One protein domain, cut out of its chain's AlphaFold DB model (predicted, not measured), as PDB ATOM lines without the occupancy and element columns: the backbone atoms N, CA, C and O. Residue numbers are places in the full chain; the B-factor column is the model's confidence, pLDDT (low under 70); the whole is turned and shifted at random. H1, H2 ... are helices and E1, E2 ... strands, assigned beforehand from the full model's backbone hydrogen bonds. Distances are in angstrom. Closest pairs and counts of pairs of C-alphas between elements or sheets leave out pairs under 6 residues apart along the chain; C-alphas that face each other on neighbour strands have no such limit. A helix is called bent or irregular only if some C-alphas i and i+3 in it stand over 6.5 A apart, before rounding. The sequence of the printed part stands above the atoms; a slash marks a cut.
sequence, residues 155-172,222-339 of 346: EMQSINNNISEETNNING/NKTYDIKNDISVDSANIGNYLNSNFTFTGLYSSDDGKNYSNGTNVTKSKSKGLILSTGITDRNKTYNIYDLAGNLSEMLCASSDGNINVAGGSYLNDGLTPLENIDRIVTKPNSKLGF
ATOM      1  N   GLU A 155     199.678 176.082 188.327       93.75
ATOM      2  CA  GLU A 155     200.748 176.328 189.294       93.75
ATOM      3  C   GLU A 155     200.574 175.562 190.619       93.75
ATOM      4  O   GLU A 155     201.556 175.263 191.298       93.75
ATOM      5  N   MET A 156     199.343 175.185 190.968       95.31
ATOM      6  CA  MET A 156     199.010 174.433 192.177       95.31
ATOM      7  C   MET A 156     198.931 172.918 191.948       95.31
ATOM      8  O   MET A 156     198.867 172.171 192.926       95.31
ATOM      9  N   GLN A 157     198.939 172.425 190.706       92.00
ATOM     10  CA  GLN A 157     198.745 170.994 190.413       92.00
ATOM     11  C   GLN A 157     199.846 170.094 191.002       92.00
ATOM     12  O   GLN A 157     199.604 168.929 191.308       92.00
ATOM     13  N   SER A 158     201.047 170.637 191.220       91.19
ATOM     14  CA  SER A 158     202.170 169.899 191.820       91.19
ATOM     15  C   SER A 158     202.113 169.800 193.354       91.19
ATOM     16  O   SER A 158     202.861 169.023 193.952       91.19
ATOM     17  N   ILE A 159     201.229 170.560 194.011       95.38
ATOM     18  CA  ILE A 159     201.134 170.635 195.473       95.38
ATOM     19  C   ILE A 159     200.119 169.606 195.966       95.38
ATOM     20  O   ILE A 159     198.918 169.838 195.925       95.38
ATOM     21  N   ASN A 160     200.604 168.477 196.479       96.69
ATOM     22  CA  ASN A 160     199.746 167.367 196.907       96.69
ATOM     23  C   ASN A 160     199.722 167.128 198.419       96.69
ATOM     24  O   ASN A 160     199.167 166.126 198.844       96.69
ATOM     25  N   ASN A 161     200.300 168.009 199.238       97.44
ATOM     26  CA  ASN A 161     200.392 167.808 200.687       97.44
ATOM     27  C   ASN A 161     200.052 169.087 201.454       97.44
ATOM     28  O   ASN A 161     200.223 170.185 200.925       97.44
ATOM     29  N   ASN A 162     199.662 168.934 202.723       96.38
ATOM     30  CA  ASN A 162     199.351 170.033 203.649       96.38
ATOM     31  C   ASN A 162     198.277 171.003 203.128       96.38
ATOM     32  O   ASN A 162     198.340 172.211 203.358       96.38
ATOM     33  N   ILE A 163     197.292 170.463 202.419       98.00
ATOM     34  CA  ILE A 163     196.208 171.238 201.826       98.00
ATOM     35  C   ILE A 163     195.213 171.631 202.919       98.00
ATOM     36  O   ILE A 163     194.867 170.838 203.798       98.00
ATOM     37  N   SER A 164     194.770 172.879 202.876       97.00
ATOM     38  CA  SER A 164     193.915 173.499 203.882       97.00
ATOM     39  C   SER A 164     193.206 174.715 203.293       97.00
ATOM     40  O   SER A 164     193.497 175.137 202.175       97.00
ATOM     41  N   GLU A 165     192.315 175.330 204.069       97.19
ATOM     42  CA  GLU A 165     191.735 176.632 203.721       97.19
ATOM     43  C   GLU A 165     192.818 177.681 203.415       97.19
ATOM     44  O   GLU A 165     192.697 178.406 202.439       97.19
ATOM     45  N   GLU A 166     193.914 177.732 204.173       95.94
ATOM     46  CA  GLU A 166     194.970 178.740 203.978       95.94
ATOM     47  C   GLU A 166     195.709 178.596 202.641       95.94
ATOM     48  O   GLU A 166     196.183 179.583 202.085       95.94
ATOM     49  N   THR A 167     195.813 177.370 202.124       95.56
ATOM     50  CA  THR A 167     196.547 177.075 200.883       95.56
ATOM     51  C   THR A 167     195.645 177.033 199.655       95.56
ATOM     52  O   THR A 167     196.116 177.313 198.554       95.56
ATOM     53  N   ASN A 168     194.361 176.711 199.828       96.62
ATOM     54  CA  ASN A 168     193.423 176.527 198.723       96.62
ATOM     55  C   ASN A 168     192.341 177.610 198.626       96.62
ATOM     56  O   ASN A 168     191.762 177.749 197.550       96.62
ATOM     57  N   ASN A 169     192.061 178.395 199.671       97.81
ATOM     58  CA  ASN A 169     191.064 179.467 199.618       97.81
ATOM     59  C   ASN A 169     191.660 180.763 199.052       97.81
ATOM     60  O   ASN A 169     191.707 181.792 199.727       97.81
ATOM     61  N   ILE A 170     192.127 180.706 197.808       97.12
ATOM     62  CA  ILE A 170     192.831 181.804 197.143       97.12
ATOM     63  C   ILE A 170     192.229 182.119 195.772       97.12
ATOM     64  O   ILE A 170     191.482 181.322 195.197       97.12
ATOM     65  N   ASN A 171     192.589 183.285 195.237       97.62
ATOM     66  CA  ASN A 171     192.300 183.629 193.849       97.62
ATOM     67  C   ASN A 171     193.167 182.794 192.900       97.62
ATOM     68  O   ASN A 171     194.345 182.571 193.172       97.62
ATOM     69  N   GLY A 172     192.605 182.398 191.762       97.56
ATOM     70  CA  GLY A 172     193.331 181.708 190.702       97.56
ATOM     71  C   GLY A 172     192.430 181.348 189.524       97.56
ATOM     72  O   GLY A 172     191.227 181.603 189.548       97.56
ATOM     73  N   ASN A 222     169.006 163.032 183.120       80.94
ATOM     74  CA  ASN A 222     167.872 162.182 183.499       80.94
ATOM     75  C   ASN A 222     167.148 161.552 182.292       80.94
ATOM     76  O   ASN A 222     166.473 160.538 182.459       80.94
ATOM     77  N   LYS A 223     167.294 162.097 181.071       69.38
ATOM     78  CA  LYS A 223     166.567 161.654 179.855       69.38
ATOM     79  C   LYS A 223     166.749 160.173 179.479       69.38
ATOM     80  O   LYS A 223     165.957 159.669 178.687       69.38
ATOM     81  N   THR A 224     167.751 159.477 180.013       52.09
ATOM     82  CA  THR A 224     168.094 158.083 179.654       52.09
ATOM     83  C   THR A 224     167.875 157.047 180.743       52.09
ATOM     84  O   THR A 224     168.001 155.856 180.451       52.09
ATOM     85  N   TYR A 225     167.558 157.431 181.980       52.34
ATOM     86  CA  TYR A 225     167.392 156.445 183.049       52.34
ATOM     87  C   TYR A 225     165.967 155.884 183.036       52.34
ATOM     88  O   TYR A 225     165.094 156.284 183.797       52.34
ATOM     89  N   ASP A 226     165.740 154.935 182.130       43.03
ATOM     90  CA  ASP A 226     164.533 154.118 182.039       43.03
ATOM     91  C   ASP A 226     164.333 153.309 183.339       43.03
ATOM     92  O   ASP A 226     164.934 152.250 183.511       43.03
ATOM     93  N   ILE A 227     163.552 153.864 184.279       43.22
ATOM     94  CA  ILE A 227     162.732 153.266 185.366       43.22
ATOM     95  C   ILE A 227     163.401 152.258 186.343       43.22
ATOM     96  O   ILE A 227     162.827 151.943 187.384       43.22
ATOM     97  N   LYS A 228     164.618 151.758 186.107       43.22
ATOM     98  CA  LYS A 228     165.233 150.682 186.910       43.22
ATOM     99  C   LYS A 228     166.349 151.126 187.851       43.22
ATOM    100  O   LYS A 228     166.639 150.386 188.779       43.22
ATOM    101  N   ASN A 229     166.940 152.299 187.632       52.88
ATOM    102  CA  ASN A 229     167.996 152.895 188.459       52.88
ATOM    103  C   ASN A 229     167.835 154.414 188.419       52.88
ATOM    104  O   ASN A 229     168.617 155.118 187.784       52.88
ATOM    105  N   ASP A 230     166.742 154.887 188.998       62.00
ATOM    106  CA  ASP A 230     166.390 156.292 188.969       62.00
ATOM    107  C   ASP A 230     167.451 157.096 189.734       62.00
ATOM    108  O   ASP A 230     167.555 156.992 190.956       62.00
ATOM    109  N   ILE A 231     168.285 157.864 189.027       64.88
ATOM    110  CA  ILE A 231     169.265 158.765 189.656       64.88
ATOM    111  C   ILE A 231     168.576 159.907 190.426       64.88
ATOM    112  O   ILE A 231     169.238 160.600 191.200       64.88
ATOM    113  N   SER A 232     167.249 160.042 190.277       65.38
ATOM    114  CA  SER A 232     166.381 160.825 191.164       65.38
ATOM    115  C   SER A 232     166.039 160.114 192.485       65.38
ATOM    116  O   SER A 232     165.325 160.642 193.327       65.38
ATOM    117  N   VAL A 233     166.565 158.909 192.719       70.56
ATOM    118  CA  VAL A 233     166.399 158.155 193.973       70.56
ATOM    119  C   VAL A 233     167.750 157.709 194.524       70.56
ATOM    120  O   VAL A 233     168.025 157.904 195.708       70.56
ATOM    121  N   ASP A 234     168.597 157.122 193.676       82.50
ATOM    122  CA  ASP A 234     169.928 156.648 194.048       82.50
ATOM    123  C   ASP A 234     170.941 156.919 192.927       82.50
ATOM    124  O   ASP A 234     170.939 156.291 191.864       82.50
ATOM    125  N   SER A 235     171.846 157.855 193.191       87.50
ATOM    126  CA  SER A 235     172.917 158.250 192.281       87.50
ATOM    127  C   SER A 235     174.252 157.555 192.596       87.50
ATOM    128  O   SER A 235     175.255 157.803 191.916       87.50
ATOM    129  N   ALA A 236     174.298 156.604 193.546       87.88
ATOM    130  CA  ALA A 236     175.509 155.858 193.920       87.88
ATOM    131  C   ALA A 236     176.178 155.143 192.739       87.88
ATOM    132  O   ALA A 236     177.401 154.961 192.708       87.88
ATOM    133  N   ASN A 237     175.379 154.749 191.750       87.38
ATOM    134  CA  ASN A 237     175.786 154.001 190.559       87.38
ATOM    135  C   ASN A 237     176.750 154.792 189.672       87.38
ATOM    136  O   ASN A 237     177.668 154.211 189.096       87.38
ATOM    137  N   ILE A 238     176.547 156.108 189.621       89.44
ATOM    138  CA  ILE A 238     177.308 157.058 188.806       89.44
ATOM    139  C   ILE A 238     178.159 158.002 189.651       89.44
ATOM    140  O   ILE A 238     178.907 158.804 189.109       89.44
ATOM    141  N   GLY A 239     178.027 157.943 190.976       92.31
ATOM    142  CA  GLY A 239     178.688 158.884 191.859       92.31
ATOM    143  C   GLY A 239     179.823 158.306 192.686       92.31
ATOM    144  O   GLY A 239     179.872 157.106 192.991       92.31
ATOM    145  N   ASN A 240     180.722 159.195 193.104       96.31
ATOM    146  CA  ASN A 240     181.746 158.918 194.105       96.31
ATOM    147  C   ASN A 240     181.222 159.246 195.515       96.31
ATOM    148  O   ASN A 240     181.592 160.258 196.104       96.31
ATOM    149  N   TYR A 241     180.359 158.386 196.053       95.81
ATOM    150  CA  TYR A 241     179.784 158.502 197.397       95.81
ATOM    151  C   TYR A 241     180.452 157.551 198.389       95.81
ATOM    152  O   TYR A 241     181.206 156.650 198.013       95.81
ATOM    153  N   LEU A 242     180.141 157.692 199.676       95.44
ATOM    154  CA  LEU A 242     180.659 156.835 200.741       95.44
ATOM    155  C   LEU A 242     180.275 155.358 200.537       95.44
ATOM    156  O   LEU A 242     181.082 154.463 200.801       95.44
ATOM    157  N   ASN A 243     179.068 155.102 200.028       93.50
ATOM    158  CA  ASN A 243     178.516 153.770 199.772       93.50
ATOM    159  C   ASN A 243     178.877 153.197 198.377       93.50
ATOM    160  O   ASN A 243     178.545 152.040 198.095       93.50
ATOM    161  N   SER A 244     179.593 153.952 197.532       93.31
ATOM    162  CA  SER A 244     180.066 153.490 196.219       93.31
ATOM    163  C   SER A 244     181.211 152.481 196.344       93.31
ATOM    164  O   SER A 244     182.102 152.637 197.186       93.31
ATOM    165  N   ASN A 245     181.208 151.473 195.464       94.50
ATOM    166  CA  ASN A 245     182.243 150.440 195.372       94.50
ATOM    167  C   ASN A 245     182.749 150.289 193.932       94.50
ATOM    168  O   ASN A 245     181.975 149.917 193.051       94.50
ATOM    169  N   PHE A 246     184.028 150.585 193.700       96.19
ATOM    170  CA  PHE A 246     184.681 150.446 192.395       96.19
ATOM    171  C   PHE A 246     186.210 150.469 192.522       96.19
ATOM    172  O   PHE A 246     186.760 150.773 193.582       96.19
ATOM    173  N   THR A 247     186.899 150.145 191.426       97.56
ATOM    174  CA  THR A 247     188.359 150.264 191.305       97.56
ATOM    175  C   THR A 247     188.713 151.446 190.412       97.56
ATOM    176  O   THR A 247     188.007 151.712 189.440       97.56
ATOM    177  N   PHE A 248     189.799 152.147 190.727       97.69
ATOM    178  CA  PHE A 248     190.314 153.246 189.913       97.69
ATOM    179  C   PHE A 248     191.850 153.283 189.928       97.69
ATOM    180  O   PHE A 248     192.500 152.675 190.778       97.69
ATOM    181  N   THR A 249     192.426 154.025 188.987       98.00
ATOM    182  CA  THR A 249     193.853 154.367 188.944       98.00
ATOM    183  C   THR A 249     193.955 155.873 188.766       98.00
ATOM    184  O   THR A 249     193.288 156.426 187.895       98.00
ATOM    185  N   GLY A 250     194.754 156.537 189.593       97.38
ATOM    186  CA  GLY A 250     194.894 157.990 189.567       97.38
ATOM    187  C   GLY A 250     195.188 158.589 190.935       97.38
ATOM    188  O   GLY A 250     195.396 157.875 191.920       97.38
ATOM    189  N   LEU A 251     195.205 159.918 190.972       97.94
ATOM    190  CA  LEU A 251     195.437 160.699 192.176       97.94
ATOM    191  C   LEU A 251     194.182 160.678 193.058       97.94
ATOM    192  O   LEU A 251     193.070 160.892 192.568       97.94
ATOM    193  N   TYR A 252     194.348 160.431 194.353       98.50
ATOM    194  CA  TYR A 252     193.252 160.461 195.318       98.50
ATOM    195  C   TYR A 252     193.740 160.866 196.707       98.50
ATOM    196  O   TYR A 252     194.930 160.791 197.012       98.50
ATOM    197  N   SER A 253     192.796 161.237 197.563       98.50
ATOM    198  CA  SER A 253     193.008 161.523 198.975       98.50
ATOM    199  C   SER A 253     192.089 160.659 199.841       98.50
ATOM    200  O   SER A 253     190.926 160.429 199.501       98.50
ATOM    201  N   SER A 254     192.607 160.223 200.988       97.19
ATOM    202  CA  SER A 254     191.862 159.493 202.022       97.19
ATOM    203  C   SER A 254     191.838 160.205 203.378       97.19
ATOM    204  O   SER A 254     191.464 159.591 204.373       97.19
ATOM    205  N   ASP A 255     192.283 161.459 203.438       97.56
ATOM    206  CA  ASP A 255     192.461 162.230 204.673       97.56
ATOM    207  C   ASP A 255     191.829 163.625 204.572       97.56
ATOM    208  O   ASP A 255     192.408 164.643 204.953       97.56
ATOM    209  N   ASP A 256     190.607 163.655 204.038       97.50
ATOM    210  CA  ASP A 256     189.823 164.871 203.818       97.50
ATOM    211  C   ASP A 256     190.466 165.863 202.841       97.50
ATOM    212  O   ASP A 256     190.222 167.061 202.881       97.50
ATOM    213  N   GLY A 257     191.270 165.373 201.904       97.81
ATOM    214  CA  GLY A 257     191.845 166.200 200.846       97.81
ATOM    215  C   GLY A 257     193.058 166.983 201.307       97.81
ATOM    216  O   GLY A 257     193.395 167.965 200.655       97.81
ATOM    217  N   LYS A 258     193.685 166.578 202.418       98.12
ATOM    218  CA  LYS A 258     194.890 167.211 202.955       98.12
ATOM    219  C   LYS A 258     196.140 166.716 202.246       98.12
ATOM    220  O   LYS A 258     197.046 167.515 202.009       98.12
ATOM    221  N   ASN A 259     196.177 165.429 201.897       98.31
ATOM    222  CA  ASN A 259     197.275 164.816 201.168       98.31
ATOM    223  C   ASN A 259     196.752 163.900 200.052       98.31
ATOM    224  O   ASN A 259     195.922 163.017 200.264       98.31
ATOM    225  N   TYR A 260     197.274 164.097 198.845       98.31
ATOM    226  CA  TYR A 260     196.944 163.309 197.667       98.31
ATOM    227  C   TYR A 260     198.109 162.399 197.282       98.31
ATOM    228  O   TYR A 260     199.277 162.787 197.318       98.31
ATOM    229  N   SER A 261     197.784 161.179 196.870       97.44
ATOM    230  CA  SER A 261     198.758 160.191 196.414       97.44
ATOM    231  C   SER A 261     198.252 159.465 195.174       97.44
ATOM    232  O   SER A 261     197.047 159.300 194.981       97.44
ATOM    233  N   ASN A 262     199.179 159.065 194.305       97.56
ATOM    234  CA  ASN A 262     198.846 158.245 193.150       97.56
ATOM    235  C   ASN A 262     198.617 156.804 193.588       97.56
ATOM    236  O   ASN A 262     199.429 156.224 194.308       97.56
ATOM    237  N   GLY A 263     197.532 156.219 193.098       97.19
ATOM    238  CA  GLY A 263     197.225 154.814 193.281       97.19
ATOM    239  C   GLY A 263     197.055 154.090 191.956       97.19
ATOM    240  O   GLY A 263     196.603 154.664 190.967       97.19
ATOM    241  N   THR A 264     197.378 152.801 191.956       97.81
ATOM    242  CA  THR A 264     197.147 151.895 190.828       97.81
ATOM    243  C   THR A 264     196.200 150.795 191.271       97.81
ATOM    244  O   THR A 264     196.475 150.121 192.261       97.81
ATOM    245  N   ASN A 265     195.097 150.614 190.541       96.88
ATOM    246  CA  ASN A 265     194.057 149.629 190.845       96.88
ATOM    247  C   ASN A 265     193.583 149.698 192.309       96.88
ATOM    248  O   ASN A 265     193.443 148.683 192.990       96.88
ATOM    249  N   VAL A 266     193.355 150.915 192.804       97.69
ATOM    250  CA  VAL A 266     192.868 151.150 194.161       97.69
ATOM    251  C   VAL A 266     191.403 150.760 194.242       97.69
ATOM    252  O   VAL A 266     190.564 151.310 193.529       97.69
ATOM    253  N   THR A 267     191.083 149.859 195.166       96.56
ATOM    254  CA  THR A 267     189.699 149.539 195.513       96.56
ATOM    255  C   THR A 267     189.144 150.588 196.470       96.56
ATOM    256  O   THR A 267     189.582 150.707 197.621       96.56
ATOM    257  N   LYS A 268     188.127 151.324 196.022       95.06
ATOM    258  CA  LYS A 268     187.263 152.105 196.902       95.06
ATOM    259  C   LYS A 268     186.176 151.186 197.449       95.06
ATOM    260  O   LYS A 268     185.185 150.930 196.776       95.06
ATOM    261  N   SER A 269     186.355 150.680 198.662       92.81
ATOM    262  CA  SER A 269     185.316 149.909 199.349       92.81
ATOM    263  C   SER A 269     184.204 150.814 199.888       92.81
ATOM    264  O   SER A 269     184.420 152.006 200.134       92.81
ATOM    265  N   LYS A 270     183.025 150.229 200.138       89.81
ATOM    266  CA  LYS A 270     181.953 150.905 200.883       89.81
ATOM    267  C   LYS A 270     182.477 151.398 202.236       89.81
ATOM    268  O   LYS A 270     183.358 150.768 202.823       89.81
ATOM    269  N   SER A 271     181.942 152.517 202.713       91.19
ATOM    270  CA  SER A 271     182.344 153.179 203.964       91.19
ATOM    271  C   SER A 271     183.748 153.793 203.949       91.19
ATOM    272  O   SER A 271     184.223 154.257 204.984       91.19
ATOM    273  N   LYS A 272     184.413 153.844 202.786       92.62
ATOM    274  CA  LYS A 272     185.681 154.554 202.603       92.62
ATOM    275  C   LYS A 272     185.448 155.820 201.788       92.62
ATOM    276  O   LYS A 272     185.252 155.749 200.573       92.62
ATOM    277  N   GLY A 273     185.468 156.969 202.457       95.75
ATOM    278  CA  GLY A 273     185.432 158.266 201.795       95.75
ATOM    279  C   GLY A 273     186.771 158.540 201.117       95.75
ATOM    280  O   GLY A 273     187.795 158.572 201.792       95.75
ATOM    281  N   LEU A 274     186.763 158.714 199.796       98.12
ATOM    282  CA  LEU A 274     187.942 159.085 199.016       98.12
ATOM    283  C   LEU A 274     187.592 160.269 198.123       98.12
ATOM    284  O   LEU A 274     186.603 160.193 197.396       98.12
ATOM    285  N   ILE A 275     188.420 161.309 198.137       98.56
ATOM    286  CA  ILE A 275     188.349 162.376 197.134       98.56
ATOM    287  C   ILE A 275     189.218 161.941 195.965       98.56
ATOM    288  O   ILE A 275     190.386 161.597 196.155       98.56
ATOM    289  N   LEU A 276     188.647 161.920 194.771       98.50
ATOM    290  CA  LEU A 276     189.319 161.502 193.553       98.50
ATOM    291  C   LEU A 276     189.718 162.725 192.737       98.50
ATOM    292  O   LEU A 276     189.034 163.747 192.759       98.50
ATOM    293  N   SER A 277     190.824 162.607 192.004       98.19
ATOM    294  CA  SER A 277     191.097 163.538 190.912       98.19
ATOM    295  C   SER A 277     189.984 163.491 189.871       98.19
ATOM    296  O   SER A 277     189.319 162.471 189.681       98.19
ATOM    297  N   THR A 278     189.775 164.622 189.217       98.56
ATOM    298  CA  THR A 278     188.639 164.861 188.339       98.56
ATOM    299  C   THR A 278     188.580 163.849 187.194       98.56
ATOM    300  O   THR A 278     189.554 163.594 186.491       98.56
ATOM    301  N   GLY A 279     187.430 163.232 186.968       97.94
ATOM    302  CA  GLY A 279     187.155 162.383 185.815       97.94
ATOM    303  C   GLY A 279     188.034 161.144 185.643       97.94
ATOM    304  O   GLY A 279     188.133 160.625 184.529       97.94
ATOM    305  N   ILE A 280     188.685 160.644 186.698       97.00
ATOM    306  CA  ILE A 280     189.582 159.480 186.581       97.00
ATOM    307  C   ILE A 280     188.874 158.164 186.262       97.00
ATOM    308  O   ILE A 280     189.525 157.215 185.825       97.00
ATOM    309  N   THR A 281     187.557 158.084 186.461       95.94
ATOM    310  CA  THR A 281     186.777 156.879 186.176       95.94
ATOM    311  C   THR A 281     185.567 157.185 185.309       95.94
ATOM    312  O   THR A 281     184.718 158.005 185.650       95.94
ATOM    313  N   ASP A 282     185.455 156.467 184.193       95.25
ATOM    314  CA  ASP A 282     184.302 156.542 183.295       95.25
ATOM    315  C   ASP A 282     183.028 155.970 183.930       95.25
ATOM    316  O   ASP A 282     181.937 156.256 183.451       95.25
ATOM    317  N   ARG A 283     183.140 155.236 185.048       94.12
ATOM    318  CA  ARG A 283     181.981 154.865 185.876       94.12
ATOM    319  C   ARG A 283     181.188 156.096 186.310       94.12
ATOM    320  O   ARG A 283     179.968 156.029 186.388       94.12
ATOM    321  N   ASN A 284     181.888 157.192 186.598       94.75
ATOM    322  CA  ASN A 284     181.276 158.430 187.062       94.75
ATOM    323  C   ASN A 284     181.035 159.432 185.925       94.75
ATOM    324  O   ASN A 284     180.866 160.625 186.176       94.75
ATOM    325  N   LYS A 285     181.062 158.963 184.671       94.75
ATOM    326  CA  LYS A 285     180.718 159.752 183.491       94.75
ATOM    327  C   LYS A 285     179.258 159.514 183.130       94.75
ATOM    328  O   LYS A 285     178.867 158.382 182.853       94.75
ATOM    329  N   THR A 286     178.512 160.598 182.977       91.94
ATOM    330  CA  THR A 286     177.161 160.588 182.412       91.94
ATOM    331  C   THR A 286     177.097 161.658 181.327       91.94
ATOM    332  O   THR A 286     177.320 162.831 181.607       91.94
ATOM    333  N   TYR A 287     176.855 161.258 180.074       93.12
ATOM    334  CA  TYR A 287     176.822 162.166 178.914       93.12
ATOM    335  C   TYR A 287     178.028 163.099 178.806       93.12
ATOM    336  O   TYR A 287     177.909 164.318 178.724       93.12
ATOM    337  N   ASN A 288     179.217 162.500 178.860       96.62
ATOM    338  CA  ASN A 288     180.502 163.191 178.875       96.62
ATOM    339  C   ASN A 288     180.793 164.068 180.098       96.62
ATOM    340  O   ASN A 288     181.945 164.464 180.227       96.62
ATOM    341  N   ILE A 289     179.853 164.288 181.017       97.50
ATOM    342  CA  ILE A 289     180.076 165.027 182.264       97.50
ATOM    343  C   ILE A 289     180.546 164.050 183.339       97.50
ATOM    344  O   ILE A 289     179.912 163.022 183.571       97.50
ATOM    345  N   TYR A 290     181.660 164.367 183.988       97.81
ATOM    346  CA  TYR A 290     182.229 163.557 185.058       97.81
ATOM    347  C   TYR A 290     181.916 164.139 186.432       97.81
ATOM    348  O   TYR A 290     181.844 165.362 186.589       97.81
ATOM    349  N   ASP A 291     181.786 163.242 187.411       97.12
ATOM    350  CA  ASP A 291     181.705 163.561 188.842       97.12
ATOM    351  C   ASP A 291     180.592 164.570 189.162       97.12
ATOM    352  O   ASP A 291     180.747 165.469 189.975       97.12
ATOM    353  N   LEU A 292     179.450 164.433 188.482       94.62
ATOM    354  CA  LEU A 292     178.247 165.222 188.771       94.62
ATOM    355  C   LEU A 292     177.573 164.779 190.087       94.62
ATOM    356  O   LEU A 292     176.803 165.529 190.688       94.62
ATOM    357  N   ALA A 293     177.849 163.540 190.508       93.62
ATOM    358  CA  ALA A 293     177.306 162.887 191.690       93.62
ATOM    359  C   ALA A 293     178.453 162.478 192.634       93.62
ATOM    360  O   ALA A 293     179.336 161.697 192.265       93.62
ATOM    361  N   GLY A 294     178.447 162.964 193.872       94.38
ATOM    362  CA  GLY A 294     179.520 162.699 194.826       94.38
ATOM    363  C   GLY A 294     180.829 163.404 194.456       94.38
ATOM    364  O   GLY A 294     180.841 164.406 193.763       94.38
ATOM    365  N   ASN A 295     181.947 162.859 194.935       97.81
ATOM    366  CA  ASN A 295     183.255 163.519 194.969       97.81
ATOM    367  C   ASN A 295     183.221 164.793 195.820       97.81
ATOM    368  O   ASN A 295     183.398 164.674 197.037       97.81
ATOM    369  N   LEU A 296     182.934 165.964 195.253       98.00
ATOM    370  CA  LEU A 296     182.678 167.190 196.003       98.00
ATOM    371  C   LEU A 296     181.260 167.704 195.729       98.00
ATOM    372  O   LEU A 296     180.798 167.744 194.595       98.00
ATOM    373  N   SER A 297     180.588 168.192 196.773       96.81
ATOM    374  CA  SER A 297     179.356 168.953 196.582       96.81
ATOM    375  C   SER A 297     179.680 170.256 195.850       96.81
ATOM    376  O   SER A 297     180.553 171.019 196.276       96.81
ATOM    377  N   GLU A 298     178.947 170.540 194.782       97.12
ATOM    378  CA  GLU A 298     179.191 171.694 193.922       97.12
ATOM    379  C   GLU A 298     178.461 172.921 194.456       97.12
ATOM    380  O   GLU A 298     177.238 172.904 194.595       97.12
ATOM    381  N   MET A 299     179.198 173.994 194.737       96.38
ATOM    382  CA  MET A 299     178.604 175.288 195.058       96.38
ATOM    383  C   MET A 299     177.932 175.899 193.826       96.38
ATOM    384  O   MET A 299     178.512 175.927 192.741       96.38
ATOM    385  N   LEU A 300     176.730 176.435 194.022       94.31
ATOM    386  CA  LEU A 300     175.919 177.076 192.994       94.31
ATOM    387  C   LEU A 300     175.765 178.567 193.289       94.31
ATOM    388  O   LEU A 300     175.590 178.976 194.441       94.31
ATOM    389  N   CYS A 301     175.776 179.381 192.238       88.81
ATOM    390  CA  CYS A 301     175.514 180.809 192.328       88.81
ATOM    391  C   CYS A 301     174.089 181.048 192.856       88.81
ATOM    392  O   CYS A 301     173.109 180.593 192.264       88.81
ATOM    393  N   ALA A 302     173.991 181.755 193.985       73.06
ATOM    394  CA  ALA A 302     172.764 181.954 194.754       73.06
ATOM    395  C   ALA A 302     172.375 183.435 194.900       73.06
ATOM    396  O   ALA A 302     173.215 184.335 194.817       73.06
ATOM    397  N   SER A 303     171.096 183.678 195.195       61.94
ATOM    398  CA  SER A 303     170.520 184.997 195.454       61.94
ATOM    399  C   SER A 303     170.634 185.413 196.932       61.94
ATOM    400  O   SER A 303     169.882 184.954 197.789       61.94
ATOM    401  N   SER A 304     171.561 186.333 197.205       56.69
ATOM    402  CA  SER A 304     171.491 187.432 198.194       56.69
ATOM    403  C   SER A 304     171.243 187.197 199.700       56.69
ATOM    404  O   SER A 304     171.293 188.183 200.428       56.69
ATOM    405  N   ASP A 305     171.043 185.982 200.222       64.81
ATOM    406  CA  ASP A 305     170.781 185.782 201.668       64.81
ATOM    407  C   ASP A 305     171.958 185.217 202.493       64.81
ATOM    408  O   ASP A 305     171.803 184.899 203.673       64.81
ATOM    409  N   GLY A 306     173.147 185.124 201.889       66.12
ATOM    410  CA  GLY A 306     174.376 184.667 202.548       66.12
ATOM    411  C   GLY A 306     174.491 183.147 202.725       66.12
ATOM    412  O   GLY A 306     175.530 182.684 203.193       66.12
ATOM    413  N   ASN A 307     173.475 182.364 202.340       82.31
ATOM    414  CA  ASN A 307     173.585 180.905 202.286       82.31
ATOM    415  C   ASN A 307     174.191 180.448 200.957       82.31
ATOM    416  O   ASN A 307     173.995 181.069 199.913       82.31
ATOM    417  N   ILE A 308     174.883 179.312 200.998       88.12
ATOM    418  CA  ILE A 308     175.461 178.662 199.824       88.12
ATOM    419  C   ILE A 308     174.506 177.548 199.402       88.12
ATOM    420  O   ILE A 308     174.190 176.669 200.208       88.12
ATOM    421  N   ASN A 309     174.048 177.583 198.150       92.50
ATOM    422  CA  ASN A 309     173.375 176.438 197.547       92.50
ATOM    423  C   ASN A 309     174.439 175.443 197.093       92.50
ATOM    424  O   ASN A 309     175.400 175.837 196.433       92.50
ATOM    425  N   VAL A 310     174.279 174.177 197.454       94.19
ATOM    426  CA  VAL A 310     175.179 173.100 197.048       94.19
ATOM    427  C   VAL A 310     174.388 171.920 196.525       94.19
ATOM    428  O   VAL A 310     173.270 171.680 196.972       94.19
ATOM    429  N   ALA A 311     174.960 171.169 195.593       94.38
ATOM    430  CA  ALA A 311     174.254 170.047 194.995       94.38
ATOM    431  C   ALA A 311     175.205 168.912 194.597       94.38
ATOM    432  O   ALA A 311     176.418 169.094 194.517       94.38
ATOM    433  N   GLY A 312     174.654 167.717 194.365       92.75
ATOM    434  CA  GLY A 312     175.402 166.523 193.937       92.75
ATOM    435  C   GLY A 312     175.987 165.695 195.085       92.75
ATOM    436  O   GLY A 312     176.218 164.504 194.910       92.75
ATOM    437  N   GLY A 313     176.141 166.264 196.283       93.88
ATOM    438  CA  GLY A 313     176.697 165.554 197.439       93.88
ATOM    439  C   GLY A 313     178.197 165.261 197.306       93.88
ATOM    440  O   GLY A 313     178.812 165.512 196.281       93.88
ATOM    441  N   SER A 314     178.801 164.724 198.366       95.56
ATOM    442  CA  SER A 314     180.253 164.529 198.471       95.56
ATOM    443  C   SER A 314     180.645 163.068 198.702       95.56
ATOM    444  O   SER A 314     179.809 162.211 198.995       95.56
ATOM    445  N   TYR A 315     181.952 162.803 198.684       96.56
ATOM    446  CA  TYR A 315     182.585 161.523 199.025       96.56
ATOM    447  C   TYR A 315     182.215 160.934 200.403       96.56
ATOM    448  O   TYR A 315     182.512 159.765 200.663       96.56
ATOM    449  N   LEU A 316     181.590 161.722 201.288       95.44
ATOM    450  CA  LEU A 316     181.110 161.298 202.611       95.44
ATOM    451  C   LEU A 316     179.593 161.088 202.691       95.44
ATOM    452  O   LEU A 316     179.115 160.565 203.696       95.44
ATOM    453  N   ASN A 317     178.833 161.484 201.671       93.56
ATOM    454  CA  ASN A 317     177.391 161.263 201.626       93.56
ATOM    455  C   ASN A 317     177.067 159.836 201.165       93.56
ATOM    456  O   ASN A 317     177.882 159.187 200.507       93.56
ATOM    457  N   ASP A 318     175.875 159.353 201.508       90.06
ATOM    458  CA  ASP A 318     175.280 158.175 200.876       90.06
ATOM    459  C   ASP A 318     174.636 158.603 199.544       90.06
ATOM    460  O   ASP A 318     174.010 159.661 199.487       90.06
ATOM    461  N   GLY A 319     174.807 157.811 198.482       83.56
ATOM    462  CA  GLY A 319     174.211 158.075 197.171       83.56
ATOM    463  C   GLY A 319     172.694 157.863 197.103       83.56
ATOM    464  O   GLY A 319     172.108 158.202 196.080       83.56
ATOM    465  N   LEU A 320     172.053 157.391 198.187       81.50
ATOM    466  CA  LEU A 320     170.591 157.303 198.383       81.50
ATOM    467  C   LEU A 320     169.900 158.682 198.471       81.50
ATOM    468  O   LEU A 320     169.006 158.906 199.289       81.50
ATOM    469  N   THR A 321     170.381 159.650 197.699       65.94
ATOM    470  CA  THR A 321     169.855 161.002 197.601       65.94
ATOM    471  C   THR A 321     169.753 161.375 196.118       65.94
ATOM    472  O   THR A 321     170.728 161.179 195.380       65.94
ATOM    473  N   PRO A 322     168.601 161.916 195.685       75.56
ATOM    474  CA  PRO A 322     168.403 162.393 194.325       75.56
ATOM    475  C   PRO A 322     169.481 163.380 193.860       75.56
ATOM    476  O   PRO A 322     169.889 164.266 194.616       75.56
ATOM    477  N   LEU A 323     169.912 163.269 192.601       84.31
ATOM    478  CA  LEU A 323     170.897 164.181 192.008       84.31
ATOM    479  C   LEU A 323     170.378 165.630 191.885       84.31
ATOM    480  O   LEU A 323     171.168 166.581 191.886       84.31
ATOM    481  N   GLU A 324     169.060 165.805 191.788       84.19
ATOM    482  CA  GLU A 324     168.381 167.101 191.761       84.19
ATOM    483  C   GLU A 324     168.371 167.827 193.107       84.19
ATOM    484  O   GLU A 324     168.029 169.009 193.148       84.19
ATOM    485  N   ASN A 325     168.728 167.158 194.208       87.31
ATOM    486  CA  ASN A 325     168.680 167.795 195.514       87.31
ATOM    487  C   ASN A 325     169.701 168.933 195.604       87.31
ATOM    488  O   ASN A 325     170.900 168.762 195.361       87.31
ATOM    489  N   ILE A 326     169.187 170.097 195.998       90.88
ATOM    490  CA  ILE A 326     169.958 171.299 196.288       90.88
ATOM    491  C   ILE A 326     169.788 171.602 197.773       90.88
ATOM    492  O   ILE A 326     168.692 171.926 198.235       90.88
ATOM    493  N   ASP A 327     170.890 171.525 198.505       90.56
ATOM    494  CA  ASP A 327     170.946 171.868 199.916       90.56
ATOM    495  C   ASP A 327     171.365 173.326 200.094       90.56
ATOM    496  O   ASP A 327     172.205 173.855 199.364       90.56
ATOM    497  N   ARG A 328     170.828 173.971 201.131       89.88
ATOM    498  CA  ARG A 328     171.283 175.286 201.593       89.88
ATOM    499  C   ARG A 328     172.106 175.131 202.853       89.88
ATOM    500  O   ARG A 328     171.614 174.621 203.858       89.88
ATOM    501  N   ILE A 329     173.338 175.622 202.816       88.50
ATOM    502  CA  ILE A 329     174.270 175.507 203.934       88.50
ATOM    503  C   ILE A 329     174.926 176.846 204.267       88.50
ATOM    504  O   ILE A 329     175.085 177.724 203.420       88.50
ATOM    505  N   VAL A 330     175.370 176.962 205.516       82.88
ATOM    506  CA  VAL A 330     176.295 177.999 205.970       82.88
ATOM    507  C   VAL A 330     177.534 177.283 206.465       82.88
ATOM    508  O   VAL A 330     177.488 176.557 207.459       82.88
ATOM    509  N   THR A 331     178.641 177.421 205.748       85.19
ATOM    510  CA  THR A 331     179.868 176.734 206.131       85.19
ATOM    511  C   THR A 331     181.108 177.464 205.650       85.19
ATOM    512  O   THR A 331     181.066 178.254 204.709       85.19
ATOM    513  N   LYS A 332     182.214 177.186 206.333       91.00
ATOM    514  CA  LYS A 332     183.552 177.618 205.940       91.00
ATOM    515  C   LYS A 332     184.108 176.696 204.848       91.00
ATOM    516  O   LYS A 332     183.607 175.573 204.701       91.00
ATOM    517  N   PRO A 333     185.154 177.127 204.122       95.38
ATOM    518  CA  PRO A 333     185.882 176.259 203.205       95.38
ATOM    519  C   PRO A 333     186.251 174.933 203.875       95.38
ATOM    520  O   PRO A 333     186.763 174.901 204.993       95.38
ATOM    521  N   ASN A 334     185.942 173.816 203.223       97.19
ATOM    522  CA  ASN A 334     186.171 172.490 203.786       97.19
ATOM    523  C   ASN A 334     186.407 171.448 202.688       97.19
ATOM    524  O   ASN A 334     186.347 171.748 201.497       97.19
ATOM    525  N   SER A 335     186.669 170.213 203.107       97.94
ATOM    526  CA  SER A 335     187.053 169.116 202.224       97.94
ATOM    527  C   SER A 335     185.961 168.632 201.274       97.94
ATOM    528  O   SER A 335     186.289 167.965 200.302       97.94
ATOM    529  N   LYS A 336     184.687 168.926 201.561       97.44
ATOM    530  CA  LYS A 336     183.522 168.372 200.854       97.44
ATOM    531  C   LYS A 336     182.983 169.284 199.763       97.44
ATOM    532  O   LYS A 336     182.100 168.854 199.034       97.44
ATOM    533  N   LEU A 337     183.433 170.535 199.706       97.19
ATOM    534  CA  LEU A 337     182.904 171.535 198.784       97.19
ATOM    535  C   LEU A 337     183.876 171.788 197.645       97.19
ATOM    536  O   LEU A 337     185.062 171.988 197.892       97.19
ATOM    537  N   GLY A 338     183.338 171.841 196.436       98.25
ATOM    538  CA  GLY A 338     184.013 172.265 195.220       98.25
ATOM    539  C   GLY A 338     183.073 173.125 194.384       98.25
ATOM    540  O   GLY A 338     182.101 173.694 194.889       98.25
ATOM    541  N   PHE A 339     183.361 173.244 193.095       98.50
ATOM    542  CA  PHE A 339     182.528 174.002 192.171       98.50
ATOM    543  C   PHE A 339     182.747 173.556 190.729       98.50
ATOM    544  O   PHE A 339     183.704 172.846 190.415       98.50
TER     545      PHE A 339
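This is residues 155 to 172 and 222 to 339 of the 346 residues of an uncharacterized protein of Clostridium sp. CAG:465 (UniProt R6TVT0). Little here is regular structure: long loops join a strongly bent two-strand hairpin, E1 and E2, at one end to a small twisted sheet of E5, E4, E3 and E6 at the other, with short H1 off to one side. Of 136 printed residues, 36 are in named elements, mostly strand, in the order H1 E1 E2 E3 E4 E5 E6. The four-strand sheet, order E5 E4 E3 E6, is mixed; the whole is compact, radius of gyration of the C-alphas 15.1 A, spans 45 by 44 by 26 A.

Find H1, residues 165 to 168, from C-alpha 165 at (191.735, 176.632, 203.721). E1, residues 246 to 253, measures 15.3 A; E2, residues 260 to 268, 14.8 A. Then come E3, 297 to 300, E4, 308 to 311, E5, 326 to 329, and E6, 337 to 339, ending at (182.528, 174.002, 192.171).

H1, too short for an O i to N i+4 pair, is not on the four-strand sheet. In the antiparallel hairpin, E1 bends by 104 degrees at residue 250; see N 250 and O 263, 3.0 A. E3, E4 and E5 form a meander, each the antiparallel neighbour of the one before: N 300 and O 309, 2.8 A; N 310 and O 327, 2.8 A. E6 is parallel to E3: N 299 and O 338, 2.9 A.

Residues 173 to 221 are cut out, leaving 32.9 A between C-alphas 172 and 222. Links E2 to E3 and E4 to E5 are long. Residues 223 to 232, 303 to 306 and 321 have pLDDT under 70.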